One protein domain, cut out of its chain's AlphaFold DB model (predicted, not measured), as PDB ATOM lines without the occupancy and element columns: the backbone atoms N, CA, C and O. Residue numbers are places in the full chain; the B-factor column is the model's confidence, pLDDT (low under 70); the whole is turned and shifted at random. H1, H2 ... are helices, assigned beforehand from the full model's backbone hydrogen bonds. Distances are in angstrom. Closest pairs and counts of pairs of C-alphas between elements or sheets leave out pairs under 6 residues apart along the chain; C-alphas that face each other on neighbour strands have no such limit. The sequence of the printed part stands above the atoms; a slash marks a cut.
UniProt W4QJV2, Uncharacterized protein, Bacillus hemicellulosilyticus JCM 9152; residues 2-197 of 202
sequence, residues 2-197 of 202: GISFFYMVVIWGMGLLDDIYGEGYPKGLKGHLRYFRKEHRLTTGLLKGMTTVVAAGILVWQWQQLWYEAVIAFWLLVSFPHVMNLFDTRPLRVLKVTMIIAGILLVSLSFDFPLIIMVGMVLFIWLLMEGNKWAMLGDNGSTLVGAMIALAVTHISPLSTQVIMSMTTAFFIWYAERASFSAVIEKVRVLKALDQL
ATOM      1  N   GLY A   2      37.093   6.866  39.569       85.94
ATOM      2  CA  GLY A   2      38.417   6.430  40.057       85.94
ATOM      3  C   GLY A   2      38.726   4.932  39.906       85.94
ATOM      4  O   GLY A   2      39.807   4.575  39.452       85.94
ATOM      5  N   ILE A   3      37.766   4.050  40.201       89.56
ATOM      6  CA  ILE A   3      38.007   2.598  40.155       89.56
ATOM      7  C   ILE A   3      38.038   2.020  38.731       89.56
ATOM      8  O   ILE A   3      38.844   1.140  38.444       89.56
ATOM      9  N   SER A   4      37.241   2.565  37.805       94.00
ATOM     10  CA  SER A   4      37.306   2.202  36.381       94.00
ATOM     11  C   SER A   4      38.624   2.664  35.753       94.00
ATOM     12  O   SER A   4      39.192   1.961  34.923       94.00
ATOM     13  N   PHE A   5      39.144   3.824  36.175       94.75
ATOM     14  CA  PHE A   5      40.467   4.293  35.759       94.75
ATOM     15  C   PHE A   5      41.582   3.388  36.288       94.75
ATOM     16  O   PHE A   5      42.448   2.981  35.519       94.75
ATOM     17  N   PHE A   6      41.518   2.999  37.566       94.75
ATOM     18  CA  PHE A   6      42.451   2.031  38.140       94.75
ATOM     19  C   PHE A   6      42.453   0.707  37.366       94.75
ATOM     20  O   PHE A   6      43.517   0.221  36.997       94.75
ATOM     21  N   TYR A   7      41.269   0.170  37.048       96.75
ATOM     22  CA  TYR A   7      41.133  -1.011  36.197       96.75
ATOM     23  C   TYR A   7      41.874  -0.834  34.862       96.75
ATOM     24  O   TYR A   7      42.730  -1.647  34.534       96.75
ATOM     25  N   MET A   8      41.631   0.260  34.133       97.12
ATOM     26  CA  MET A   8      42.306   0.524  32.855       97.12
ATOM     27  C   MET A   8      43.832   0.603  32.983       97.12
ATOM     28  O   MET A   8      44.535   0.012  32.166       97.12
ATOM     29  N   VAL A   9      44.348   1.282  34.012       96.69
ATOM     30  CA  VAL A   9      45.797   1.392  34.261       96.69
ATOM     31  C   VAL A   9      46.415   0.024  34.542       96.69
ATOM     32  O   VAL A   9      47.481  -0.283  34.015       96.69
ATOM     33  N   VAL A  10      45.739  -0.816  35.332       96.44
ATOM     34  CA  VAL A  10      46.194  -2.180  35.624       96.44
ATOM     35  C   VAL A  10      46.227  -3.030  34.354       96.44
ATOM     36  O   VAL A  10      47.239  -3.678  34.093       96.44
ATOM     37  N   ILE A  11      45.167  -3.006  33.541       96.94
ATOM     38  CA  ILE A  11      45.117  -3.767  32.281       96.94
ATOM     39  C   ILE A  11      46.223  -3.320  31.325       96.94
ATOM     40  O   ILE A  11      46.974  -4.156  30.826       96.94
ATOM     41  N   TRP A  12      46.362  -2.009  31.122       96.62
ATOM     42  CA  TRP A  12      47.403  -1.446  30.270       96.62
ATOM     43  C   TRP A  12      48.807  -1.820  30.760       96.62
ATOM     44  O   TRP A  12      49.628  -2.292  29.976       96.62
ATOM     45  N   GLY A  13      49.069  -1.672  32.062       95.81
ATOM     46  CA  GLY A  13      50.360  -2.005  32.661       95.81
ATOM     47  C   GLY A  13      50.705  -3.487  32.523       95.81
ATOM     48  O   GLY A  13      51.841  -3.828  32.212       95.81
ATOM     49  N   MET A  14      49.721  -4.376  32.675       93.56
ATOM     50  CA  MET A  14      49.927  -5.811  32.473       93.56
ATOM     51  C   MET A  14      50.189  -6.175  31.016       93.56
ATOM     52  O   MET A  14      51.021  -7.043  30.758       93.56
ATOM     53  N   GLY A  15      49.517  -5.522  30.065       92.56
ATOM     54  CA  GLY A  15      49.845  -5.688  28.652       92.56
ATOM     55  C   GLY A  15      51.236  -5.138  28.316       92.56
ATOM     56  O   GLY A  15      51.961  -5.769  27.563       92.56
ATOM     57  N   LEU A  16      51.668  -4.041  28.951       93.50
ATOM     58  CA  LEU A  16      53.017  -3.491  28.765       93.50
ATOM     59  C   LEU A  16      54.097  -4.428  29.315       93.50
ATOM     60  O   LEU A  16      55.138  -4.608  28.689       93.50
ATOM     61  N   LEU A  17      53.853  -5.050  30.469       91.75
ATOM     62  CA  LEU A  17      54.756  -6.069  31.008       91.75
ATOM     63  C   LEU A  17      54.860  -7.278  30.073       91.75
ATOM     64  O   LEU A  17      55.944  -7.839  29.941       91.75
ATOM     65  N   ASP A  18      53.765  -7.663  29.416       89.31
ATOM     66  CA  ASP A  18      53.764  -8.737  28.420       89.31
ATOM     67  C   ASP A  18      54.500  -8.326  27.134       89.31
ATOM     68  O   ASP A  18      55.254  -9.120  26.590       89.31
ATOM     69  N   ASP A  19      54.391  -7.070  26.696       90.62
ATOM     70  CA  ASP A  19      55.155  -6.564  25.546       90.62
ATOM     71  C   ASP A  19      56.674  -6.514  25.824       90.62
ATOM     72  O   ASP A  19      57.477  -6.748  24.920       90.62
ATOM     73  N   ILE A  20      57.092  -6.212  27.064       89.94
ATOM     74  CA  ILE A  20      58.514  -6.104  27.451       89.94
ATOM     75  C   ILE A  20      59.132  -7.473  27.770       89.94
ATOM     76  O   ILE A  20      60.270  -7.742  27.384       89.94
ATOM     77  N   TYR A  21      58.413  -8.316  28.514       86.62
ATOM     78  CA  TYR A  21      58.936  -9.566  29.082       86.62
ATOM     79  C   TYR A  21      58.295 -10.828  28.496       86.62
ATOM     80  O   TYR A  21      58.651 -11.936  28.901       86.62
ATOM     81  N   GLY A  22      57.338 -10.689  27.579       78.88
ATOM     82  CA  GLY A  22      56.621 -11.806  26.982       78.88
ATOM     83  C   GLY A  22      57.525 -12.714  26.164       78.88
ATOM     84  O   GLY A  22      58.275 -12.285  25.287       78.88
ATOM     85  N   GLU A  23      57.424 -14.012  26.429       74.56
ATOM     86  CA  GLU A  23      58.116 -15.037  25.655       74.56
ATOM     87  C   GLU A  23      57.250 -15.490  24.468       74.56
ATOM     88  O   GLU A  23      56.029 -15.614  24.561       74.56
ATOM     89  N   GLY A  24      57.875 -15.808  23.327       66.00
ATOM     90  CA  GLY A  24      57.158 -16.253  22.122       66.00
ATOM     91  C   GLY A  24      56.432 -17.605  22.257       66.00
ATOM     92  O   GLY A  24      55.659 -17.981  21.368       66.00
ATOM     93  N   TYR A  25      56.678 -18.339  23.345       64.19
ATOM     94  CA  TYR A  25      56.057 -19.612  23.698       64.19
ATOM     95  C   TYR A  25      55.886 -19.698  25.221       64.19
ATOM     96  O   TYR A  25      56.776 -19.249  25.936       64.19
ATOM     97  N   PRO A  26      54.825 -20.343  25.738       67.56
ATOM     98  CA  PRO A  26      53.673 -20.934  25.045       67.56
ATOM     99  C   PRO A  26      52.689 -19.879  24.518       67.56
ATOM    100  O   PRO A  26      52.633 -18.774  25.031       67.56
ATOM    101  N   LYS A  27      51.885 -20.234  23.503       68.12
ATOM    102  CA  LYS A  27      50.808 -19.375  22.977       68.12
ATOM    103  C   LYS A  27      49.427 -19.921  23.329       68.12
ATOM    104  O   LYS A  27      49.209 -21.134  23.319       68.12
ATOM    105  N   GLY A  28      48.482 -19.008  23.544       69.12
ATOM    106  CA  GLY A  28      47.072 -19.318  23.781       69.12
ATOM    107  C   GLY A  28      46.783 -19.819  25.198       69.12
ATOM    108  O   GLY A  28      47.659 -20.340  25.891       69.12
ATOM    109  N   LEU A  29      45.526 -19.687  25.630       69.88
ATOM    110  CA  LEU A  29      45.114 -19.917  27.021       69.88
ATOM    111  C   LEU A  29      45.485 -21.330  27.512       69.88
ATOM    112  O   LEU A  29      46.183 -21.495  28.511       69.88
ATOM    113  N   LYS A  30      45.117 -22.365  26.743       73.06
ATOM    114  CA  LYS A  30      45.473 -23.767  27.034       73.06
ATOM    115  C   LYS A  30      46.981 -24.014  27.051       73.06
ATOM    116  O   LYS A  30      47.439 -24.867  27.808       73.06
ATOM    117  N   GLY A  31      47.740 -23.295  26.224       72.44
ATOM    118  CA  GLY A  31      49.197 -23.384  26.173       72.44
ATOM    119  C   GLY A  31      49.822 -22.909  27.479       72.44
ATOM    120  O   GLY A  31      50.567 -23.664  28.101       72.44
ATOM    121  N   HIS A  32      49.439 -21.715  27.938       77.75
ATOM    122  CA  HIS A  32      49.896 -21.153  29.211       77.75
ATOM    123  C   HIS A  32      49.491 -22.022  30.409       77.75
ATOM    124  O   HIS A  32      50.335 -22.349  31.238       77.75
ATOM    125  N   LEU A  33      48.236 -22.485  30.469       75.38
ATOM    126  CA  LEU A  33      47.764 -23.372  31.542       75.38
ATOM    127  C   LEU A  33      48.506 -24.716  31.570       75.38
ATOM    128  O   LEU A  33      48.871 -25.211  32.637       75.38
ATOM    129  N   ARG A  34      48.747 -25.326  30.403       76.19
ATOM    130  CA  ARG A  34      49.480 -26.596  30.311       76.19
ATOM    131  C   ARG A  34      50.950 -26.423  30.672       76.19
ATOM    132  O   ARG A  34      51.504 -27.311  31.313       76.19
ATOM    133  N   TYR A  35      51.564 -25.319  30.258       78.50
ATOM    134  CA  TYR A  35      52.944 -24.993  30.599       78.50
ATOM    135  C   TYR A  35      53.093 -24.752  32.097       78.50
ATOM    136  O   TYR A  35      53.924 -25.397  32.721       78.50
ATOM    137  N   PHE A  36      52.206 -23.957  32.702       77.50
ATOM    138  CA  PHE A  36      52.176 -23.768  34.151       77.50
ATOM    139  C   PHE A  36      52.017 -25.098  34.895       77.50
ATOM    140  O   PHE A  36      52.779 -25.392  35.806       77.50
ATOM    141  N   ARG A  37      51.090 -25.962  34.464       79.81
ATOM    142  CA  ARG A  37      50.874 -27.270  35.103       79.81
ATOM    143  C   ARG A  37      52.075 -28.219  34.987       79.81
ATOM    144  O   ARG A  37      52.223 -29.104  35.823       79.81
ATOM    145  N   LYS A  38      52.882 -28.096  33.933       79.81
ATOM    146  CA  LYS A  38      54.050 -28.958  33.702       79.81
ATOM    147  C   LYS A  38      55.311 -28.395  34.347       79.81
ATOM    148  O   LYS A  38      55.944 -29.068  35.147       79.81
ATOM    149  N   GLU A  39      55.635 -27.154  34.019       78.88
ATOM    150  CA  GLU A  39      56.900 -26.500  34.353       78.88
ATOM    151  C   GLU A  39      56.819 -25.680  35.648       78.88
ATOM    152  O   GLU A  39      57.838 -25.193  36.125       78.88
ATOM    153  N   HIS A  40      55.618 -25.491  36.216       74.94
ATOM    154  CA  HIS A  40      55.366 -24.672  37.414       74.94
ATOM    155  C   HIS A  40      55.831 -23.209  37.271       74.94
ATOM    156  O   HIS A  40      56.027 -22.504  38.259       74.94
ATOM    157  N   ARG A  41      55.978 -22.730  36.027       73.19
ATOM    158  CA  ARG A  41      56.387 -21.361  35.693       73.19
ATOM    159  C   ARG A  41      55.191 -20.530  35.250       73.19
ATOM    160  O   ARG A  41      54.453 -20.915  34.341       73.19
ATOM    161  N   LEU A  42      55.011 -19.381  35.896       76.38
ATOM    162  CA  LEU A  42      54.017 -18.386  35.508       76.38
ATOM    163  C   LEU A  42      54.543 -17.590  34.314       76.38
ATOM    164  O   LEU A  42      55.567 -16.922  34.406       76.38
ATOM    165  N   THR A  43      53.826 -17.652  33.200       82.44
ATOM    166  CA  THR A  43      54.082 -16.800  32.032       82.44
ATOM    167  C   THR A  43      53.427 -15.436  32.222       82.44
ATOM    168  O   THR A  43      52.335 -15.365  32.795       82.44
ATOM    169  N   THR A  44      54.013 -14.388  31.652       82.81
ATOM    170  CA  THR A  44      53.463 -13.021  31.625       82.81
ATOM    171  C   THR A  44      52.023 -12.976  31.107       82.81
ATOM    172  O   THR A  44      51.164 -12.394  31.765       82.81
ATOM    173  N   GLY A  45      51.696 -13.720  30.042       81.56
ATOM    174  CA  GLY A  45      50.327 -13.814  29.519       81.56
ATOM    175  C   GLY A  45      49.307 -14.436  30.490       81.56
ATOM    176  O   GLY A  45      48.142 -14.032  30.521       81.56
ATOM    177  N   LEU A  46      49.732 -15.377  31.344       84.00
ATOM    178  CA  LEU A  46      48.871 -15.958  32.387       84.00
ATOM    179  C   LEU A  46      48.666 -14.967  33.535       84.00
ATOM    180  O   LEU A  46      47.540 -14.791  33.994       84.00
ATOM    181  N   LEU A  47      49.740 -14.289  33.956       87.88
ATOM    182  CA  LEU A  47      49.675 -13.240  34.971       87.88
ATOM    183  C   LEU A  47      48.773 -12.087  34.509       87.88
ATOM    184  O   LEU A  47      47.940 -11.619  35.285       87.88
ATOM    185  N   LYS A  48      48.875 -11.691  33.235       89.56
ATOM    186  CA  LYS A  48      47.989 -10.721  32.577       89.56
ATOM    187  C   LYS A  48      46.531 -11.156  32.704       89.56
ATOM    188  O   LYS A  48      45.730 -10.424  33.272       89.56
ATOM    189  N   GLY A  49      46.203 -12.379  32.280       90.06
ATOM    190  CA  GLY A  49      44.841 -12.915  32.370       90.06
ATOM    191  C   GLY A  49      44.291 -12.983  33.801       90.06
ATOM    192  O   GLY A  49      43.160 -12.565  34.045       90.06
ATOM    193  N   MET A  50      45.089 -13.456  34.763       91.94
ATOM    194  CA  MET A  50      44.690 -13.514  36.176       91.94
ATOM    195  C   MET A  50      44.444 -12.120  36.755       91.94
ATOM    196  O   MET A  50      43.454 -11.906  37.453       91.94
ATOM    197  N   THR A  51      45.317 -11.167  36.436       94.12
ATOM    198  CA  THR A  51      45.188  -9.787  36.908       94.12
ATOM    199  C   THR A  51      43.939  -9.132  36.328       94.12
ATOM    200  O   THR A  51      43.195  -8.495  37.071       94.12
ATOM    201  N   THR A  52      43.638  -9.363  35.046       96.12
ATOM    202  CA  THR A  52      42.386  -8.914  34.421       96.12
ATOM    203  C   THR A  52      41.162  -9.461  35.148       96.12
ATOM    204  O   THR A  52      40.249  -8.701  35.463       96.12
ATOM    205  N   VAL A  53      41.153 -10.758  35.465       97.31
ATOM    206  CA  VAL A  53      40.062 -11.411  36.206       97.31
ATOM    207  C   VAL A  53      39.870 -10.790  37.590       97.31
ATOM    208  O   VAL A  53      38.749 -10.433  37.952       97.31
ATOM    209  N   VAL A  54      40.949 -10.615  38.356       97.56
ATOM    210  CA  VAL A  54      40.877 -10.028  39.703       97.56
ATOM    211  C   VAL A  54      40.410  -8.573  39.641       97.56
ATOM    212  O   VAL A  54      39.497  -8.190  40.371       97.56
ATOM    213  N   ALA A  55      40.986  -7.769  38.744       97.50
ATOM    214  CA  ALA A  55      40.642  -6.358  38.610       97.50
ATOM    215  C   ALA A  55      39.183  -6.161  38.157       97.50
ATOM    216  O   ALA A  55      38.483  -5.313  38.711       97.50
ATOM    217  N   ALA A  56      38.697  -6.982  37.219       97.75
ATOM    218  CA  ALA A  56      37.295  -6.984  36.803       97.75
ATOM    219  C   ALA A  56      36.355  -7.385  37.951       97.75
ATOM    220  O   ALA A  56      35.326  -6.745  38.153       97.75
ATOM    221  N   GLY A  57      36.717  -8.403  38.739       97.31
ATOM    222  CA  GLY A  57      35.930  -8.845  39.894       97.31
ATOM    223  C   GLY A  57      35.794  -7.764  40.967       97.31
ATOM    224  O   GLY A  57      34.687  -7.501  41.434       97.31
ATOM    225  N   ILE A  58      36.896  -7.085  41.309       96.69
ATOM    226  CA  ILE A  58      36.887  -5.948  42.245       96.69
ATOM    227  C   ILE A  58      35.988  -4.827  41.715       96.69
ATOM    228  O   ILE A  58      35.184  -4.275  42.464       96.69
ATOM    229  N   LEU A  59      36.105  -4.499  40.427       96.94
ATOM    230  CA  LEU A  59      35.324  -3.434  39.811       96.94
ATOM    231  C   LEU A  59      33.817  -3.729  39.856       96.94
ATOM    232  O   LEU A  59      33.041  -2.887  40.299       96.94
ATOM    233  N   VAL A  60      33.414  -4.937  39.459       96.75
ATOM    234  CA  VAL A  60      32.006  -5.360  39.452       96.75
ATOM    235  C   VAL A  60      31.434  -5.448  40.861       96.75
ATOM    236  O   VAL A  60      30.309  -5.004  41.089       96.75
ATOM    237  N   TRP A  61      32.207  -5.954  41.828       95.69
ATOM    238  CA  TRP A  61      31.804  -5.957  43.236       95.69
ATOM    239  C   TRP A  61      31.447  -4.544  43.708       95.69
ATOM    240  O   TRP A  61      30.452  -4.335  44.398       95.69
ATOM    241  N   GLN A  62      32.245  -3.550  43.326       95.38
ATOM    242  CA  GLN A  62      32.046  -2.158  43.728       95.38
ATOM    243  C   GLN A  62      30.835  -1.503  43.058       95.38
ATOM    244  O   GLN A  62      30.287  -0.548  43.600       95.38
ATOM    245  N   TRP A  63      30.383  -2.013  41.910       94.81
ATOM    246  CA  TRP A  63      29.186  -1.503  41.240       94.81
ATOM    247  C   TRP A  63      27.876  -1.898  41.929       94.81
ATOM    248  O   TRP A  63      26.865  -1.258  41.658       94.81
ATOM    249  N   GLN A  64      27.887  -2.903  42.820       93.38
ATOM    250  CA  GLN A  64      26.718  -3.320  43.616       93.38
ATOM    251  C   GLN A  64      25.457  -3.584  42.760       93.38
ATOM    252  O   GLN A  64      24.335  -3.277  43.159       93.38
ATOM    253  N   GLN A  65      25.652  -4.134  41.559       92.31
ATOM    254  CA  GLN A  65      24.574  -4.472  40.626       92.31
ATOM    255  C   GLN A  65      23.857  -5.770  41.014       92.31
ATOM    256  O   GLN A  65      24.321  -6.548  41.851       92.31
ATOM    257  N   LEU A  66      22.733  -6.037  40.346       96.06
ATOM    258  CA  LEU A  66      22.061  -7.329  40.427       96.06
ATOM    259  C   LEU A  66      22.991  -8.444  39.933       96.06
ATOM    260  O   LEU A  66      23.792  -8.249  39.020       96.06
ATOM    261  N   TRP A  67      22.870  -9.636  40.519       95.25
ATOM    262  CA  TRP A  67      23.824 -10.729  40.294       95.25
ATOM    263  C   TRP A  67      23.993 -11.100  38.811       95.25
ATOM    264  O   TRP A  67      25.101 -11.401  38.378       95.25
ATOM    265  N   TYR A  68      22.921 -11.053  38.015       95.00
ATOM    266  CA  TYR A  68      22.976 -11.394  36.592       95.00
ATOM    267  C   TYR A  68      23.643 -10.293  35.753       95.00
ATOM    268  O   TYR A  68      24.390 -10.605  34.826       95.00
ATOM    269  N   GLU A  69      23.439  -9.019  36.099       95.88
ATOM    270  CA  GLU A  69      24.128  -7.880  35.471       95.88
ATOM    271  C   GLU A  69      25.615  -7.917  35.813       95.88
ATOM    272  O   GLU A  69      26.455  -7.808  34.924       95.88
ATOM    273  N   ALA A  70      25.939  -8.200  37.078       96.81
ATOM    274  CA  ALA A  70      27.302  -8.362  37.556       96.81
ATOM    275  C   ALA A  70      28.049  -9.480  36.807       96.81
ATOM    276  O   ALA A  70      29.191  -9.288  36.393       96.81
ATOM    277  N   VAL A  71      27.410 -10.633  36.576       97.94
ATOM    278  CA  VAL A  71      28.013 -11.744  35.815       97.94
ATOM    279  C   VAL A  71      28.305 -11.340  34.368       97.94
ATOM    280  O   VAL A  71      29.389 -11.628  33.858       97.94
ATOM    281  N   ILE A  72      27.367 -10.655  33.709       98.12
ATOM    282  CA  ILE A  72      27.534 -10.196  32.323       98.12
ATOM    283  C   ILE A  72      28.627  -9.124  32.242       98.12
ATOM    284  O   ILE A  72      29.537  -9.233  31.422       98.12
ATOM    285  N   ALA A  73      28.594  -8.134  33.131       98.00
ATOM    286  CA  ALA A  73      29.606  -7.092  33.229       98.00
ATOM    287  C   ALA A  73      31.006  -7.672  33.464       98.00
ATOM    288  O   ALA A  73      31.949  -7.321  32.756       98.00
ATOM    289  N   PHE A  74      31.136  -8.603  34.411       98.50
ATOM    290  CA  PHE A  74      32.388  -9.301  34.689       98.50
ATOM    291  C   PHE A  74      32.902 -10.032  33.450       98.50
ATOM    292  O   PHE A  74      34.070  -9.884  33.082       98.50
ATOM    293  N   TRP A  75      32.030 -10.778  32.767       98.50
ATOM    294  CA  TRP A  75      32.400 -11.464  31.535       98.50
ATOM    295  C   TRP A  75      32.885 -10.489  30.464       98.50
ATOM    296  O   TRP A  75      33.914 -10.739  29.840       98.50
ATOM    297  N   LEU A  76      32.193  -9.370  30.245       98.44
ATOM    298  CA  LEU A  76      32.596  -8.370  29.256       98.44
ATOM    299  C   LEU A  76      33.943  -7.734  29.605       98.44
ATOM    300  O   LEU A  76      34.803  -7.622  28.731       98.44
ATOM    301  N   LEU A  77      34.144  -7.374  30.874       98.31
ATOM    302  CA  LEU A  77      35.393  -6.791  31.361       98.31
ATOM    303  C   LEU A  77      36.566  -7.751  31.162       98.31
ATOM    304  O   LEU A  77      37.627  -7.314  30.745       98.31
ATOM    305  N   VAL A  78      36.383  -9.054  31.365       98.19
ATOM    306  CA  VAL A  78      37.451 -10.038  31.135       98.19
ATOM    307  C   VAL A  78      37.637 -10.374  29.651       98.19
ATOM    308  O   VAL A  78      38.766 -10.486  29.166       98.19
ATOM    309  N   SER A  79      36.543 -10.551  28.911       97.94
ATOM    310  CA  SER A  79      36.571 -11.124  27.562       97.94
ATOM    311  C   SER A  79      36.973 -10.117  26.488       97.94
ATOM    312  O   SER A  79      37.721 -10.485  25.586       97.94
ATOM    313  N   PHE A  80      36.563  -8.848  26.571       98.06
ATOM    314  CA  PHE A  80      36.933  -7.847  25.565       98.06
ATOM    315  C   PHE A  80      38.440  -7.559  25.499       98.06
ATOM    316  O   PHE A  80      38.963  -7.592  24.382       98.06
ATOM    317  N   PRO A  81      39.169  -7.316  26.612       97.38
ATOM    318  CA  PRO A  81      40.626  -7.194  26.577       97.38
ATOM    319  C   PRO A  81      41.288  -8.391  25.898       97.38
ATOM    320  O   PRO A  81      42.154  -8.218  25.045       97.38
ATOM    321  N   HIS A  82      40.835  -9.607  26.218       95.38
ATOM    322  CA  HIS A  82      41.375 -10.819  25.614       95.38
ATOM    323  C   HIS A  82      41.067 -10.903  24.113       95.38
ATOM    324  O   HIS A  82      41.959 -11.179  23.316       95.38
ATOM    325  N   VAL A  83      39.830 -10.620  23.703       96.25
ATOM    326  CA  VAL A  83      39.413 -10.651  22.294       96.25
ATOM    327  C   VAL A  83      40.143  -9.600  21.462       96.25
ATOM    328  O   VAL A  83      40.593  -9.915  20.363       96.25
ATOM    329  N   MET A  84      40.320  -8.379  21.967       96.62
ATOM    330  CA  MET A  84      41.081  -7.349  21.251       96.62
ATOM    331  C   MET A  84      42.548  -7.747  21.081       96.62
ATOM    332  O   MET A  84      43.084  -7.602  19.985       96.62
ATOM    333  N   ASN A  85      43.154  -8.360  22.101       94.38
ATOM    334  CA  ASN A  85      44.493  -8.945  22.003       94.38
ATOM    335  C   ASN A  85      44.567 -10.066  20.948       94.38
ATOM    336  O   ASN A  85      45.590 -10.231  20.292       94.38
ATOM    337  N   LEU A  86      43.500 -10.853  20.756       92.50
ATOM    338  CA  LEU A  86      43.449 -11.880  19.703       92.50
ATOM    339  C   LEU A  86      43.370 -11.268  18.295       92.50
ATOM    340  O   LEU A  86      43.876 -11.853  17.330       92.50
ATOM    341  N   PHE A  87      42.729 -10.105  18.159       92.69
ATOM    342  CA  PHE A  87      42.669  -9.371  16.897       92.69
ATOM    343  C   PHE A  87      43.967  -8.623  16.575       92.69
ATOM    344  O   PHE A  87      44.230  -8.417  15.385       92.69
ATOM    345  N   ASP A  88      44.796  -8.296  17.572       92.56
ATOM    346  CA  ASP A  88      46.068  -7.571  17.419       92.56
ATOM    347  C   ASP A  88      47.205  -8.426  16.833       92.56
ATOM    348  O   ASP A  88      48.277  -8.624  17.388       92.56
ATOM    349  N   THR A  89      46.941  -9.006  15.670       88.56
ATOM    350  CA  THR A  89      47.882  -9.864  14.937       88.56
ATOM    351  C   THR A  89      48.340  -9.241  13.627       88.56
ATOM    352  O   THR A  89      49.268  -9.745  12.994       88.56
ATOM    353  N   ARG A  90      47.661  -8.177  13.183       89.50
ATOM    354  CA  ARG A  90      47.987  -7.401  11.985       89.50
ATOM    355  C   ARG A  90      47.578  -5.941  12.180       89.50
ATOM    356  O   ARG A  90      46.601  -5.696  12.890       89.50
ATOM    357  N   PRO A  91      48.246  -5.005  11.482       90.81
ATOM    358  CA  PRO A  91      47.913  -3.590  11.558       90.81
ATOM    359  C   PRO A  91      46.437  -3.307  11.263       90.81
ATOM    360  O   PRO A  91      45.828  -3.912  10.379       90.81
ATOM    361  N   LEU A  92      45.886  -2.340  11.989       94.31
ATOM    362  CA  LEU A  92      44.550  -1.761  11.892       94.31
ATOM    363  C   LEU A  92      43.383  -2.678  12.261       94.31
ATOM    364  O   LEU A  92      42.235  -2.235  12.189       94.31
ATOM    365  N   ARG A  93      43.609  -3.932  12.666       94.88
ATOM    366  CA  ARG A  93      42.506  -4.832  13.043       94.88
ATOM    367  C   ARG A  93      41.764  -4.337  14.273       94.88
ATOM    368  O   ARG A  93      40.545  -4.179  14.215       94.88
ATOM    369  N   VAL A  94      42.492  -4.040  15.348       96.44
ATOM    370  CA  VAL A  94      41.893  -3.533  16.590       96.44
ATOM    371  C   VAL A  94      41.203  -2.194  16.335       96.44
ATOM    372  O   VAL A  94      40.062  -2.016  16.757       96.44
ATOM    373  N   LEU A  95      41.819  -1.294  15.557       95.69
ATOM    374  CA  LEU A  95      41.202  -0.022  15.174       95.69
ATOM    375  C   LEU A  95      39.865  -0.235  14.447       95.69
ATOM    376  O   LEU A  95      38.868   0.387  14.796       95.69
ATOM    377  N   LYS A  96      39.813  -1.137  13.460       95.00
ATOM    378  CA  LYS A  96      38.585  -1.425  12.696       95.00
ATOM    379  C   LYS A  96      37.479  -1.979  13.584       95.00
ATOM    380  O   LYS A  96      36.350  -1.501  13.504       95.00
ATOM    381  N   VAL A  97      37.795  -2.946  14.445       94.88
ATOM    382  CA  VAL A  97      36.816  -3.497  15.396       94.88
ATOM    383  C   VAL A  97      36.329  -2.400  16.349       94.88
ATOM    384  O   VAL A  97      35.126  -2.275  16.573       94.88
ATOM    385  N   THR A  98      37.237  -1.553  16.831       95.06
ATOM    386  CA  THR A  98      36.917  -0.409  17.699       95.06
ATOM    387  C   THR A  98      35.981   0.574  17.010       95.06
ATOM    388  O   THR A  98      34.973   0.952  17.596       95.06
ATOM    389  N   MET A  99      36.249   0.945  15.755       93.12
ATOM    390  CA  MET A  99      35.389   1.851  14.986       93.12
ATOM    391  C   MET A  99      33.997   1.266  14.739       93.12
ATOM    392  O   MET A  99      33.015   1.998  14.814       93.12
ATOM    393  N   ILE A 100      33.893  -0.042  14.473       92.31
ATOM    394  CA  ILE A 100      32.597  -0.711  14.288       92.31
ATOM    395  C   ILE A 100      31.783  -0.655  15.585       92.31
ATOM    396  O   ILE A 100      30.622  -0.251  15.562       92.31
ATOM    397  N   ILE A 101      32.389  -1.022  16.717       91.50
ATOM    398  CA  ILE A 101      31.696  -1.016  18.011       91.50
ATOM    399  C   ILE A 101      31.345   0.414  18.427       91.50
ATOM    400  O   ILE A 101      30.211   0.664  18.828       91.50
ATOM    401  N   ALA A 102      32.275   1.360  18.275       88.44
ATOM    402  CA  ALA A 102      32.015   2.770  18.527       88.44
ATOM    403  C   ALA A 102      30.841   3.260  17.674       88.44
ATOM    404  O   ALA A 102      29.897   3.803  18.227       88.44
ATOM    405  N   GLY A 103      30.829   2.983  16.366       87.25
ATOM    406  CA  GLY A 103      29.726   3.346  15.475       87.25
ATOM    407  C   GLY A 103      28.363   2.832  15.947       87.25
ATOM    408  O   GLY A 103      27.393   3.580  15.905       87.25
ATOM    409  N   ILE A 104      28.294   1.600  16.464       85.12
ATOM    410  CA  ILE A 104      27.064   1.033  17.044       85.12
ATOM    411  C   ILE A 104      26.643   1.798  18.309       85.12
ATOM    412  O   ILE A 104      25.465   2.103  18.472       85.12
ATOM    413  N   LEU A 105      27.593   2.133  19.187       83.06
ATOM    414  CA  LEU A 105      27.325   2.868  20.431       83.06
ATOM    415  C   LEU A 105      26.967   4.345  20.187       83.06
ATOM    416  O   LEU A 105      26.162   4.909  20.926       83.06
ATOM    417  N   LEU A 106      27.535   4.966  19.146       79.50
ATOM    418  CA  LEU A 106      27.316   6.374  18.798       79.50
ATOM    419  C   LEU A 106      25.858   6.664  18.416       79.50
ATOM    420  O   LEU A 106      25.383   7.768  18.659       79.50
ATOM    421  N   VAL A 107      25.130   5.685  17.865       73.94
ATOM    422  CA  VAL A 107      23.713   5.849  17.475       73.94
ATOM    423  C   VAL A 107      22.820   6.182  18.679       73.94
ATOM    424  O   VAL A 107      21.749   6.759  18.514       73.94
ATOM    425  N   SER A 108      23.255   5.847  19.894       66.19
ATOM    426  CA  SER A 108      22.459   5.991  21.118       66.19
ATOM    427  C   SER A 108      22.869   7.169  22.003       66.19
ATOM    428  O   SER A 108      22.286   7.338  23.072       66.19
ATOM    429  N   LEU A 109      23.855   7.976  21.599       71.00
ATOM    430  CA  LEU A 109      24.449   8.994  22.465       71.00
ATOM    431  C   LEU A 109      24.619  10.348  21.775       71.00
ATOM    432  O   LEU A 109      25.028  10.445  20.620       71.00
ATOM    433  N   SER A 110      24.361  11.413  22.532       76.75
ATOM    434  CA  SER A 110      24.756  12.775  22.176       76.75
ATOM    435  C   SER A 110      26.147  13.044  22.743       76.75
ATOM    436  O   SER A 110      26.365  12.867  23.940       76.75
ATOM    437  N   PHE A 111      27.085  13.462  21.896       76.12
ATOM    438  CA  PHE A 111      28.445  13.804  22.313       76.12
ATOM    439  C   PHE A 111      28.730  15.277  22.078       76.12
ATOM    440  O   PHE A 111      28.300  15.856  21.078       76.12
ATOM    441  N   ASP A 112      29.540  15.848  22.962       83.94
ATOM    442  CA  ASP A 112      30.077  17.185  22.772       83.94
ATOM    443  C   ASP A 112      31.030  17.203  21.573       83.94
ATOM    444  O   ASP A 112      31.942  16.379  21.454       83.94
ATOM    445  N   PHE A 113      30.851  18.180  20.684       83.94
ATOM    446  CA  PHE A 113      31.663  18.323  19.473       83.94
ATOM    447  C   PHE A 113      33.188  18.340  19.739       83.94
ATOM    448  O   PHE A 113      33.917  17.655  19.015       83.94
ATOM    449  N   PRO A 114      33.704  19.006  20.798       89.75
ATOM    450  CA  PRO A 114      35.126  18.937  21.143       89.75
ATOM    451  C   PRO A 114      35.620  17.522  21.477       89.75
ATOM    452  O   PRO A 114      36.733  17.157  21.099       89.75
ATOM    453  N   LEU A 115      34.799  16.704  22.146       84.81
ATOM    454  CA  LEU A 115      35.148  15.325  22.490       84.81
ATOM    455  C   LEU A 115      35.244  14.455  21.231       84.81
ATOM    456  O   LEU A 115      36.188  13.676  21.099       84.81
ATOM    457  N   ILE A 116      34.320  14.634  20.281       85.62
ATOM    458  CA  ILE A 116      34.359  13.946  18.981       85.62
ATOM    459  C   ILE A 116      35.652  14.289  18.236       85.62
ATOM    460  O   ILE A 116      36.318  13.386  17.729       85.62
ATOM    461  N   ILE A 117      36.035  15.570  18.197       89.12
ATOM    462  CA  ILE A 117      37.282  16.003  17.553       89.12
ATOM    463  C   ILE A 117      38.491  15.353  18.231       89.12
ATOM    464  O   ILE A 117      39.340  14.792  17.542       89.12
ATOM    465  N   MET A 118      38.560  15.390  19.565       90.50
ATOM    466  CA  MET A 118      39.682  14.824  20.315       90.50
ATOM    467  C   MET A 118      39.839  13.320  20.053       90.50
ATOM    468  O   MET A 118      40.929  12.859  19.717       90.50
ATOM    469  N   VAL A 119      38.748  12.556  20.147       88.19
ATOM    470  CA  VAL A 119      38.762  11.111  19.867       88.19
ATOM    471  C   VAL A 119      39.108  10.849  18.401       88.19
ATOM    472  O   VAL A 119      39.937   9.990  18.109       88.19
ATOM    473  N   GLY A 120      38.536  11.624  17.477       90.12
ATOM    474  CA  GLY A 120      38.830  11.532  16.048       90.12
ATOM    475  C   GLY A 120      40.309  11.753  15.729       90.12
ATOM    476  O   GLY A 120      40.877  11.003  14.939       90.12
ATOM    477  N   MET A 121      40.962  12.717  16.388       93.00
ATOM    478  CA  MET A 121      42.401  12.961  16.240       93.00
ATOM    479  C   MET A 121      43.238  11.770  16.717       93.00
ATOM    480  O   MET A 121      44.152  11.352  16.009       93.00
ATOM    481  N   VAL A 122      42.910  11.183  17.873       93.56
ATOM    482  CA  VAL A 122      43.618   9.999  18.394       93.56
ATOM    483  C   VAL A 122      43.474   8.810  17.439       93.56
ATOM    484  O   VAL A 122      44.471   8.178  17.089       93.56
ATOM    485  N   LEU A 123      42.257   8.537  16.955       93.50
ATOM    486  CA  LEU A 123      42.002   7.461  15.990       93.50
ATOM    487  C   LEU A 123      42.719   7.703  14.656       93.50
ATOM    488  O   LEU A 123      43.219   6.759  14.048       93.50
ATOM    489  N   PHE A 124      42.801   8.957  14.206       94.19
ATOM    490  CA  PHE A 124      43.506   9.319  12.979       94.19
ATOM    491  C   PHE A 124      45.022   9.126  13.102       94.19
ATOM    492  O   PHE A 124      45.638   8.547  12.209       94.19
ATOM    493  N   ILE A 125      45.628   9.544  14.219       94.62
ATOM    494  CA  ILE A 125      47.054   9.301  14.486       94.62
ATOM    495  C   ILE A 125      47.332   7.797  14.519       94.62
ATOM    496  O   ILE A 125      48.259   7.330  13.858       94.62
ATOM    497  N   TRP A 126      46.495   7.028  15.218       94.88
ATOM    498  CA  TRP A 126      46.621   5.574  15.269       94.88
ATOM    499  C   TRP A 126      46.523   4.942  13.870       94.88
ATOM    500  O   TRP A 126      47.391   4.152  13.489       94.88
ATOM    501  N   LEU A 127      45.544   5.361  13.054       95.06
ATOM    502  CA  LEU A 127      45.409   4.932  11.659       95.06
ATOM    503  C   LEU A 127      46.685   5.194  10.849       95.06
ATOM    504  O   LEU A 127      47.117   4.324  10.095       95.06
ATOM    505  N   LEU A 128      47.296   6.372  10.996       94.44
ATOM    506  CA  LEU A 128      48.524   6.719  10.282       94.44
ATOM    507  C   LEU A 128      49.717   5.873  10.733       94.44
ATOM    508  O   LEU A 128      50.477   5.401   9.884       94.44
ATOM    509  N   MET A 129      49.888   5.677  12.041       94.38
ATOM    510  CA  MET A 129      51.018   4.928  12.594       94.38
ATOM    511  C   MET A 129      50.979   3.456  12.172       94.38
ATOM    512  O   MET A 129      51.958   2.939  11.628       94.38
ATOM    513  N   GLU A 130      49.839   2.792  12.357       94.44
ATOM    514  CA  GLU A 130      49.689   1.382  11.988       94.44
ATOM    515  C   GLU A 130      49.522   1.178  10.483       94.44
ATOM    516  O   GLU A 130      50.076   0.233   9.918       94.44
ATOM    517  N   GLY A 131      48.817   2.080   9.793       93.38
ATOM    518  CA  GLY A 131      48.620   2.004   8.346       93.38
ATOM    519  C   GLY A 131      49.935   2.095   7.570       93.38
ATOM    520  O   GLY A 131      50.126   1.372   6.588       93.38
ATOM    521  N   ASN A 132      50.883   2.911   8.050       92.88
ATOM    522  CA  ASN A 132      52.247   2.979   7.516       92.88
ATOM    523  C   ASN A 132      53.198   1.918   8.091       92.88
ATOM    524  O   ASN A 132      54.353   1.865   7.670       92.88
ATOM    525  N   LYS A 133      52.725   1.057   9.002       89.94
ATOM    526  CA  LYS A 133      53.510   0.014   9.683       89.94
ATOM    527  C   LYS A 133      54.699   0.565  10.483       89.94
ATOM    528  O   LYS A 133      55.714  -0.111  10.615       89.94
ATOM    529  N   TRP A 134      54.588   1.790  10.998       90.62
ATOM    530  CA  TRP A 134      55.610   2.386  11.868       90.62
ATOM    531  C   TRP A 134      55.549   1.839  13.290       90.62
ATOM    532  O   TRP A 134      56.567   1.769  13.969       90.62
ATOM    533  N   ALA A 135      54.356   1.448  13.729       90.19
ATOM    534  CA  ALA A 135      54.113   0.851  15.029       90.19
ATOM    535  C   ALA A 135      52.975  -0.170  14.936       90.19
ATOM    536  O   ALA A 135      52.231  -0.198  13.952       90.19
ATOM    537  N   MET A 136      52.844  -0.985  15.979       89.25
ATOM    538  CA  MET A 136      51.646  -1.759  16.294       89.25
ATOM    539  C   MET A 136      51.197  -1.393  17.706       89.25
ATOM    540  O   MET A 136      52.031  -1.012  18.528       89.25
ATOM    541  N   LEU A 137      49.897  -1.499  17.969       91.56
ATOM    542  CA  LEU A 137      49.314  -1.193  19.269       91.56
ATOM    543  C   LEU A 137      49.906  -2.044  20.408       91.56
ATOM    544  O   LEU A 137      50.122  -1.522  21.503       91.56
ATOM    545  N   GLY A 138      50.185  -3.320  20.137       91.62
ATOM    546  CA  GLY A 138      50.754  -4.253  21.105       91.62
ATOM    547  C   GLY A 138      49.731  -4.751  22.127       91.62
ATOM    548  O   GLY A 138      48.566  -4.327  22.162       91.62
ATOM    549  N   ASP A 139      50.175  -5.641  23.013       91.12
ATOM    550  CA  ASP A 139      49.316  -6.224  24.040       91.12
ATOM    551  C   ASP A 139      48.870  -5.159  25.054       91.12
ATOM    552  O   ASP A 139      47.729  -5.205  25.523       91.12
ATOM    553  N   ASN A 140      49.700  -4.148  25.348       93.88
ATOM    554  CA  ASN A 140      49.312  -3.024  26.211       93.88
ATOM    555  C   ASN A 140      48.098  -2.257  25.676       93.88
ATOM    556  O   ASN A 140      47.116  -2.057  26.396       93.88
ATOM    557  N   GLY A 141      48.131  -1.849  24.410       95.06
ATOM    558  CA  GLY A 141      47.103  -0.978  23.875       95.06
ATOM    559  C   GLY A 141      45.874  -1.776  23.460       95.06
ATOM    560  O   GLY A 141      44.755  -1.316  23.678       95.06
ATOM    561  N   SER A 142      46.038  -2.994  22.928       96.25
ATOM    562  CA  SER A 142      44.903  -3.820  22.499       96.25
ATOM    563  C   SER A 142      44.039  -4.253  23.682       96.25
ATOM    564  O   SER A 142      42.811  -4.124  23.632       96.25
ATOM    565  N   THR A 143      44.658  -4.671  24.788       96.38
ATOM    566  CA  THR A 143      43.928  -5.009  26.017       96.38
ATOM    567  C   THR A 143      43.273  -3.784  26.651       96.38
ATOM    568  O   THR A 143      42.114  -3.873  27.065       96.38
ATOM    569  N   LEU A 144      43.946  -2.624  26.658       97.44
ATOM    570  CA  LEU A 144      43.374  -1.361  27.131       97.44
ATOM    571  C   LEU A 144      42.157  -0.933  26.297       97.44
ATOM    572  O   LEU A 144      41.127  -0.561  26.855       97.44
ATOM    573  N   VAL A 145      42.235  -1.019  24.968       97.62
ATOM    574  CA  VAL A 145      41.107  -0.718  24.077       97.62
ATOM    575  C   VAL A 145      39.933  -1.658  24.348       97.62
ATOM    576  O   VAL A 145      38.796  -1.200  24.462       97.62
ATOM    577  N   GLY A 146      40.197  -2.952  24.550       97.81
ATOM    578  CA  GLY A 146      39.170  -3.898  24.982       97.81
ATOM    579  C   GLY A 146      38.542  -3.520  26.328       97.81
ATOM    580  O   GLY A 146      37.322  -3.550  26.462       97.81
ATOM    581  N   ALA A 147      39.345  -3.092  27.302       97.88
ATOM    582  CA  ALA A 147      38.858  -2.625  28.599       97.88
ATOM    583  C   ALA A 147      37.963  -1.379  28.470       97.88
ATOM    584  O   ALA A 147      36.892  -1.334  29.076       97.88
ATOM    585  N   MET A 148      38.355  -0.400  27.650       96.62
ATOM    586  CA  MET A 148      37.549   0.797  27.376       96.62
ATOM    587  C   MET A 148      36.216   0.449  26.710       96.62
ATOM    588  O   MET A 148      35.176   0.977  27.101       96.62
ATOM    589  N   ILE A 149      36.229  -0.470  25.740       96.50
ATOM    590  CA  ILE A 149      35.012  -0.942  25.071       96.50
ATOM    591  C   ILE A 149      34.099  -1.672  26.055       96.50
ATOM    592  O   ILE A 149      32.901  -1.401  26.070       96.50
ATOM    593  N   ALA A 150      34.643  -2.553  26.898       97.56
ATOM    594  CA  ALA A 150      33.862  -3.242  27.919       97.56
ATOM    595  C   ALA A 150      33.162  -2.244  28.845       97.56
ATOM    596  O   ALA A 150      31.948  -2.321  29.003       97.56
ATOM    597  N   LEU A 151      33.907  -1.268  29.375       96.56
ATOM    598  CA  LEU A 151      33.362  -0.209  30.225       96.56
ATOM    599  C   LEU A 151      32.251   0.572  29.515       96.56
ATOM    600  O   LEU A 151      31.167   0.750  30.074       96.56
ATOM    601  N   ALA A 152      32.492   0.997  28.272       93.44
ATOM    602  CA  ALA A 152      31.509   1.722  27.477       93.44
ATOM    603  C   ALA A 152      30.228   0.896  27.281       93.44
ATOM    604  O   ALA A 152      29.135   1.372  27.579       93.44
ATOM    605  N   VAL A 153      30.353  -0.366  26.863       94.44
ATOM    606  CA  VAL A 153      29.211  -1.271  26.669       94.44
ATOM    607  C   VAL A 153      28.450  -1.483  27.981       94.44
ATOM    608  O   VAL A 153      27.226  -1.374  27.982       94.44
ATOM    609  N   THR A 154      29.144  -1.711  29.101       95.19
ATOM    610  CA  THR A 154      28.496  -1.945  30.406       95.19
ATOM    611  C   THR A 154      27.738  -0.733  30.946       95.19
ATOM    612  O   THR A 154      26.740  -0.907  31.637       95.19
ATOM    613  N   HIS A 155      28.188   0.489  30.638       91.81
ATOM    614  CA  HIS A 155      27.581   1.715  31.167       91.81
ATOM    615  C   HIS A 155      26.528   2.335  30.246       91.81
ATOM    616  O   HIS A 155      25.627   3.011  30.729       91.81
ATOM    617  N   ILE A 156      26.655   2.143  28.932       90.56
ATOM    618  CA  ILE A 156      25.844   2.859  27.936       90.56
ATOM    619  C   ILE A 156      24.764   1.954  27.342       90.56
ATOM    620  O   ILE A 156      23.700   2.428  26.951       90.56
ATOM    621  N   SER A 157      25.031   0.650  27.229       91.00
ATOM    622  CA  SER A 157      24.170  -0.248  26.460       91.00
ATOM    623  C   SER A 157      23.144  -0.970  27.333       91.00
ATOM    624  O   SER A 157      23.465  -1.362  28.459       91.00
ATOM    625  N   PRO A 158      21.938  -1.249  26.800       92.81
ATOM    626  CA  PRO A 158      20.962  -2.080  27.493       92.81
ATOM    627  C   PRO A 158      21.489  -3.508  27.672       92.81
ATOM    628  O   PRO A 158      22.328  -3.985  26.901       92.81
ATOM    629  N   LEU A 159      20.939  -4.222  28.657       94.38
ATOM    630  CA  LEU A 159      21.348  -5.588  28.995       94.38
ATOM    631  C   LEU A 159      21.309  -6.543  27.790       94.38
ATOM    632  O   LEU A 159      22.193  -7.380  27.641       94.38
ATOM    633  N   SER A 160      20.335  -6.389  26.887       94.62
ATOM    634  CA  SER A 160      20.232  -7.187  25.656       94.62
ATOM    635  C   SER A 160      21.485  -7.075  24.781       94.62
ATOM    636  O   SER A 160      22.030  -8.089  24.346       94.62
ATOM    637  N   THR A 161      21.996  -5.859  24.577       93.50
ATOM    638  CA  THR A 161      23.246  -5.611  23.847       93.50
ATOM    639  C   THR A 161      24.441  -6.207  24.583       93.50
ATOM    640  O   THR A 161      25.303  -6.818  23.952       93.50
ATOM    641  N   GLN A 162      24.488  -6.092  25.914       96.25
ATOM    642  CA  GLN A 162      25.564  -6.674  26.723       96.25
ATOM    643  C   GLN A 162      25.598  -8.207  26.614       96.25
ATOM    644  O   GLN A 162      26.673  -8.796  26.479       96.25
ATOM    645  N   VAL A 163      24.431  -8.861  26.588       97.44
ATOM    646  CA  VAL A 163      24.304 -10.309  26.363       97.44
ATOM    647  C   VAL A 163      24.786 -10.689  24.963       97.44
ATOM    648  O   VAL A 163      25.601 -11.601  24.829       97.44
ATOM    649  N   ILE A 164      24.361  -9.967  23.921       96.44
ATOM    650  CA  ILE A 164      24.798 -10.223  22.537       96.44
ATOM    651  C   ILE A 164      26.324 -10.082  22.409       96.44
ATOM    652  O   ILE A 164      26.986 -10.946  21.828       96.44
ATOM    653  N   MET A 165      26.904  -9.033  22.994       96.56
ATOM    654  CA  MET A 165      28.356  -8.821  23.008       96.56
ATOM    655  C   MET A 165      29.088  -9.906  23.812       96.56
ATOM    656  O   MET A 165      30.156 -10.362  23.403       96.56
ATOM    657  N   SER A 166      28.495 -10.392  24.905       97.81
ATOM    658  CA  SER A 166      29.040 -11.504  25.698       97.81
ATOM    659  C   SER A 166      29.083 -12.805  24.898       97.81
ATOM    660  O   SER A 166      30.103 -13.490  24.873       97.81
ATOM    661  N   MET A 167      28.006 -13.124  24.175       98.00
ATOM    662  CA  MET A 167      27.972 -14.288  23.284       98.00
ATOM    663  C   MET A 167      28.978 -14.148  22.134       98.00
ATOM    664  O   MET A 167      29.656 -15.112  21.780       98.00
ATOM    665  N   THR A 168      29.117 -12.942  21.582       96.81
ATOM    666  CA  THR A 168      30.049 -12.650  20.482       96.81
ATOM    667  C   THR A 168      31.507 -12.819  20.917       96.81
ATOM    668  O   THR A 168      32.291 -13.479  20.233       96.81
ATOM    669  N   THR A 169      31.878 -12.279  22.078       97.62
ATOM    670  CA  THR A 169      33.224 -12.447  22.646       97.62
ATOM    671  C   THR A 169      33.505 -13.908  22.998       97.62
ATOM    672  O   THR A 169      34.566 -14.416  22.642       97.62
ATOM    673  N   ALA A 170      32.544 -14.626  23.589       97.38
ATOM    674  CA  ALA A 170      32.667 -16.062  23.846       97.38
ATOM    675  C   ALA A 170      32.901 -16.872  22.562       97.38
ATOM    676  O   ALA A 170      33.780 -17.737  22.532       97.38
ATOM    677  N   PHE A 171      32.172 -16.558  21.487       96.56
ATOM    678  CA  PHE A 171      32.378 -17.173  20.178       96.56
ATOM    679  C   PHE A 171      33.795 -16.928  19.651       96.56
ATOM    680  O   PHE A 171      34.452 -17.878  19.226       96.56
ATOM    681  N   PHE A 172      34.297 -15.691  19.708       95.44
ATOM    682  CA  PHE A 172      35.651 -15.387  19.241       95.44
ATOM    683  C   PHE A 172      36.730 -16.099  20.055       95.44
ATOM    684  O   PHE A 172      37.649 -16.660  19.462       95.44
ATOM    685  N   ILE A 173      36.602 -16.143  21.383       93.94
ATOM    686  CA  ILE A 173      37.541 -16.871  22.249       93.94
ATOM    687  C   ILE A 173      37.550 -18.358  21.882       93.94
ATOM    688  O   ILE A 173      38.608 -18.930  21.619       93.94
ATOM    689  N   TRP A 174      36.371 -18.976  21.785       93.81
ATOM    690  CA  TRP A 174      36.238 -20.375  21.379       93.81
ATOM    691  C   TRP A 174      36.819 -20.640  19.984       93.81
ATOM    692  O   TRP A 174      37.479 -21.660  19.764       93.81
ATOM    693  N   TYR A 175      36.589 -19.728  19.038       92.00
ATOM    694  CA  TYR A 175      37.068 -19.860  17.667       92.00
ATOM    695  C   TYR A 175      38.594 -19.768  17.585       92.00
ATOM    696  O   TYR A 175      39.224 -20.580  16.901       92.00
ATOM    697  N   ALA A 176      39.190 -18.829  18.320       89.50
ATOM    698  CA  ALA A 176      40.629 -18.591  18.341       89.50
ATOM    699  C   ALA A 176      41.434 -19.801  18.836       89.50
ATOM    700  O   ALA A 176      42.574 -19.998  18.422       89.50
ATOM    701  N   GLU A 177      40.845 -20.647  19.687       85.56
ATOM    702  CA  GLU A 177      41.482 -21.894  20.120       85.56
ATOM    703  C   GLU A 177      41.537 -22.968  19.024       85.56
ATOM    704  O   GLU A 177      42.330 -23.905  19.120       85.56
ATOM    705  N   ARG A 178      40.667 -22.876  18.012       86.31
ATOM    706  CA  ARG A 178      40.502 -23.903  16.971       86.31
ATOM    707  C   ARG A 178      41.140 -23.506  15.649       86.31
ATOM    708  O   ARG A 178      41.589 -24.377  14.907       86.31
ATOM    709  N   ALA A 179      41.136 -22.216  15.330       85.94
ATOM    710  CA  ALA A 179      41.579 -21.714  14.043       85.94
ATOM    711  C   ALA A 179      42.164 -20.302  14.148       85.94
ATOM    712  O   ALA A 179      41.819 -19.512  15.021       85.94
ATOM    713  N   SER A 180      43.036 -19.966  13.196       87.06
ATOM    714  CA  SER A 180      43.585 -18.617  13.065       87.06
ATOM    715  C   SER A 180      42.591 -17.698  12.354       87.06
ATOM    716  O   SER A 180      42.198 -17.974  11.218       87.06
ATOM    717  N   PHE A 181      42.250 -16.563  12.973       86.31
ATOM    718  CA  PHE A 181      41.436 -15.517  12.337       86.31
ATOM    719  C   PHE A 181      42.013 -15.073  10.993       86.31
ATOM    720  O   PHE A 181      41.280 -14.928  10.018       86.31
ATOM    721  N   SER A 182      43.338 -14.933  10.909       88.25
ATOM    722  CA  SER A 182      44.022 -14.559   9.669       88.25
ATOM    723  C   SER A 182      43.739 -15.542   8.534       88.25
ATOM    724  O   SER A 182      43.497 -15.110   7.412       88.25
ATOM    725  N   ALA A 183      43.698 -16.846   8.825       88.31
ATOM    726  CA  ALA A 183      43.437 -17.867   7.813       88.31
ATOM    727  C   ALA A 183      42.004 -17.788   7.255       88.31
ATOM    728  O   ALA A 183      41.783 -18.076   6.081       88.31
ATOM    729  N   VAL A 184      41.025 -17.387   8.073       89.94
ATOM    730  CA  VAL A 184      39.641 -17.157   7.618       89.94
ATOM    731  C   VAL A 184      39.555 -15.901   6.772       89.94
ATOM    732  O   VAL A 184      38.996 -15.926   5.675       89.94
ATOM    733  N   ILE A 185      40.131 -14.811   7.280       89.56
ATOM    734  CA  ILE A 185      40.118 -13.503   6.629       89.56
ATOM    735  C   ILE A 185      40.750 -13.602   5.237       89.56
ATOM    736  O   ILE A 185      40.219 -13.041   4.286       89.56
ATOM    737  N   GLU A 186      41.825 -14.377   5.078       91.00
ATOM    738  CA  GLU A 186      42.486 -14.578   3.785       91.00
ATOM    739  C   GLU A 186      41.663 -15.379   2.771       91.00
ATOM    740  O   GLU A 186      41.820 -15.165   1.565       91.00
ATOM    741  N   LYS A 187      40.780 -16.272   3.232       92.56
ATOM    742  CA  LYS A 187      39.922 -17.098   2.366       92.56
ATOM    743  C   LYS A 187      38.715 -16.332   1.829       92.56
ATOM    744  O   LYS A 187      38.260 -16.611   0.721       92.56
ATOM    745  N   VAL A 188      38.189 -15.370   2.585       94.00
ATOM    746  CA  VAL A 188      36.989 -14.613   2.204       94.00
ATOM    747  C   VAL A 188      37.394 -13.290   1.561       94.00
ATOM    748  O   VAL A 188      37.901 -12.398   2.234       94.00
ATOM    749  N   ARG A 189      37.123 -13.122   0.258       91.88
ATOM    750  CA  ARG A 189      37.538 -11.933  -0.520       91.88
ATOM    751  C   ARG A 189      37.134 -10.608   0.130       91.88
ATOM    752  O   ARG A 189      37.948  -9.693   0.185       91.88
ATOM    753  N   VAL A 190      35.902 -10.523   0.637       93.38
ATOM    754  CA  VAL A 190      35.382  -9.311   1.289       93.38
ATOM    755  C   VAL A 190      36.147  -9.013   2.580       93.38
ATOM    756  O   VAL A 190      36.615  -7.893   2.760       93.38
ATOM    757  N   LEU A 191      36.352 -10.016   3.440       90.06
ATOM    758  CA  LEU A 191      37.113  -9.840   4.681       90.06
ATOM    759  C   LEU A 191      38.569  -9.478   4.397       90.06
ATOM    760  O   LEU A 191      39.105  -8.590   5.045       90.06
ATOM    761  N   LYS A 192      39.191 -10.103   3.394       91.50
ATOM    762  CA  LYS A 192      40.552  -9.773   2.963       91.50
ATOM    763  C   LYS A 192      40.663  -8.333   2.472       91.50
ATOM    764  O   LYS A 192      41.617  -7.648   2.827       91.50
ATOM    765  N   ALA A 193      39.706  -7.878   1.663       91.12
ATOM    766  CA  ALA A 193      39.676  -6.500   1.194       91.12
ATOM    767  C   ALA A 193      39.582  -5.539   2.384       91.12
ATOM    768  O   ALA A 193      40.428  -4.659   2.508       91.12
ATOM    769  N   LEU A 194      38.638  -5.774   3.304       91.19
ATOM    770  CA  LEU A 194      38.481  -4.984   4.529       91.19
ATOM    771  C   LEU A 194      39.740  -5.001   5.409       91.19
ATOM    772  O   LEU A 194      40.140  -3.953   5.908       91.19
ATOM    773  N   ASP A 195      40.401  -6.149   5.573       91.56
ATOM    774  CA  ASP A 195      41.647  -6.294   6.343       91.56
ATOM    775  C   ASP A 195      42.785  -5.462   5.738       91.56
ATOM    776  O   ASP A 195      43.553  -4.848   6.470       91.56
ATOM    777  N   GLN A 196      42.843  -5.351   4.409       91.56
ATOM    778  CA  GLN A 196      43.873  -4.590   3.694       91.56
ATOM    779  C   GLN A 196      43.579  -3.088   3.565       91.56
ATOM    780  O   GLN A 196      44.500  -2.319   3.288       91.56
ATOM    781  N   LEU A 197      42.333  -2.644   3.768       92.19
ATOM    782  CA  LEU A 197      41.996  -1.217   3.733       92.19
ATOM    783  C   LEU A 197      42.812  -0.425   4.764       92.19
ATOM    784  O   LEU A 197      42.947  -0.847   5.915       92.19
TER     785      LEU A 197
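Overview. This is residues 2 to 197 of the 202 residues of an uncharacterized protein of Bacillus hemicellulosilyticus JCM 9152 (UniProt W4QJV2). Six helices, H1, H3, H4, H5, H7 and H8, make a bundle, with H7 in the middle among H1, H4 and H5, while H3 packs on H1 and H4, and H8 crosses H4. H6 lies along H5, and residues 110 to 122 stick out there; H2 meets one end of H3, and the short H9 and H10 make a corner at the rim. The printed part has 196 residues and ten named helices, H1 to H10 in chain order, with no named strand: all helix. It is compact, with a radius of gyration of the C-alphas of 17.0 A and spans of 53 by 44 by 29 A.

Along the chain. Find C-alpha 2 at (38.417, 6.430, 40.057); from there H1 runs through residues 2 to 21, 28.2 A. Read on to H2, residues 29 to 39, and H3, residues 44 to 63, 28.5 A. H4, residues 67 to 87, begins at (23.824, -10.729, 40.294), covers 30.1 A and has a kink of 29 degrees near residue 81. Next come H5, residues 93 to 106, H6, residues 113 to 131, 26.0 A, H7, residues 138 to 156, 26.8 A, and H8, residues 159 to 176, 25.6 A. H9 is residues 181 to 187, and H10, residues 189 to 196, ends at (43.873, -4.590, 3.694).

Arrangement. Start at the two hubs, H4 and H7, which touch at Pro 81 and Gly 146, their closest C-alphas, 3.9 A apart. H1 touches H7 at a shallow tilt of 21 degrees, opposite ways; look at C-alphas 15 and 140, the closest, 3.7 A apart. H3 touches H1 at a shallow tilt of 3 degrees, closest at C-alphas 48 and 14, 5.3 A. H3 and H4 form a helical hairpin, closest at C-alphas 56 and 77, 5.8 A. H8 touches H4 at a steep tilt of 41 degrees, the same way, closest at C-alphas 166 and 76, 5.9 A. H5 touches H7, closest at C-alphas 94 and 142, 6.6 A. H5 and H6, a helical hairpin, only just touch, with 3 pairs of C-alphas within 8 A, the closest 95 and 127 at 7.4 A. H2 touches H3 at its residues 45 to 46 alone, closest at C-alphas 32 and 46, 6.2 A. H9 and H10 touch only at the corner, closest at C-alphas 185 and 191, 5.1 A; H10 and H7 are apart. Each O i to N i+4 pair is within hydrogen-bond range in H1, H2, H3, H5, H6, H7, H8 and H10; H4 has 15 of 17 and H9 2 of 3.

Size, cuts and confidence. The two C-alphas farthest apart, Lys 38 and Phe 113, are 54.2 A apart. The printed part has no cut and no long link. Confidence is under 70 at residues 24 to 29 and residue 108; the mean pLDDT of the printed part is 90.4.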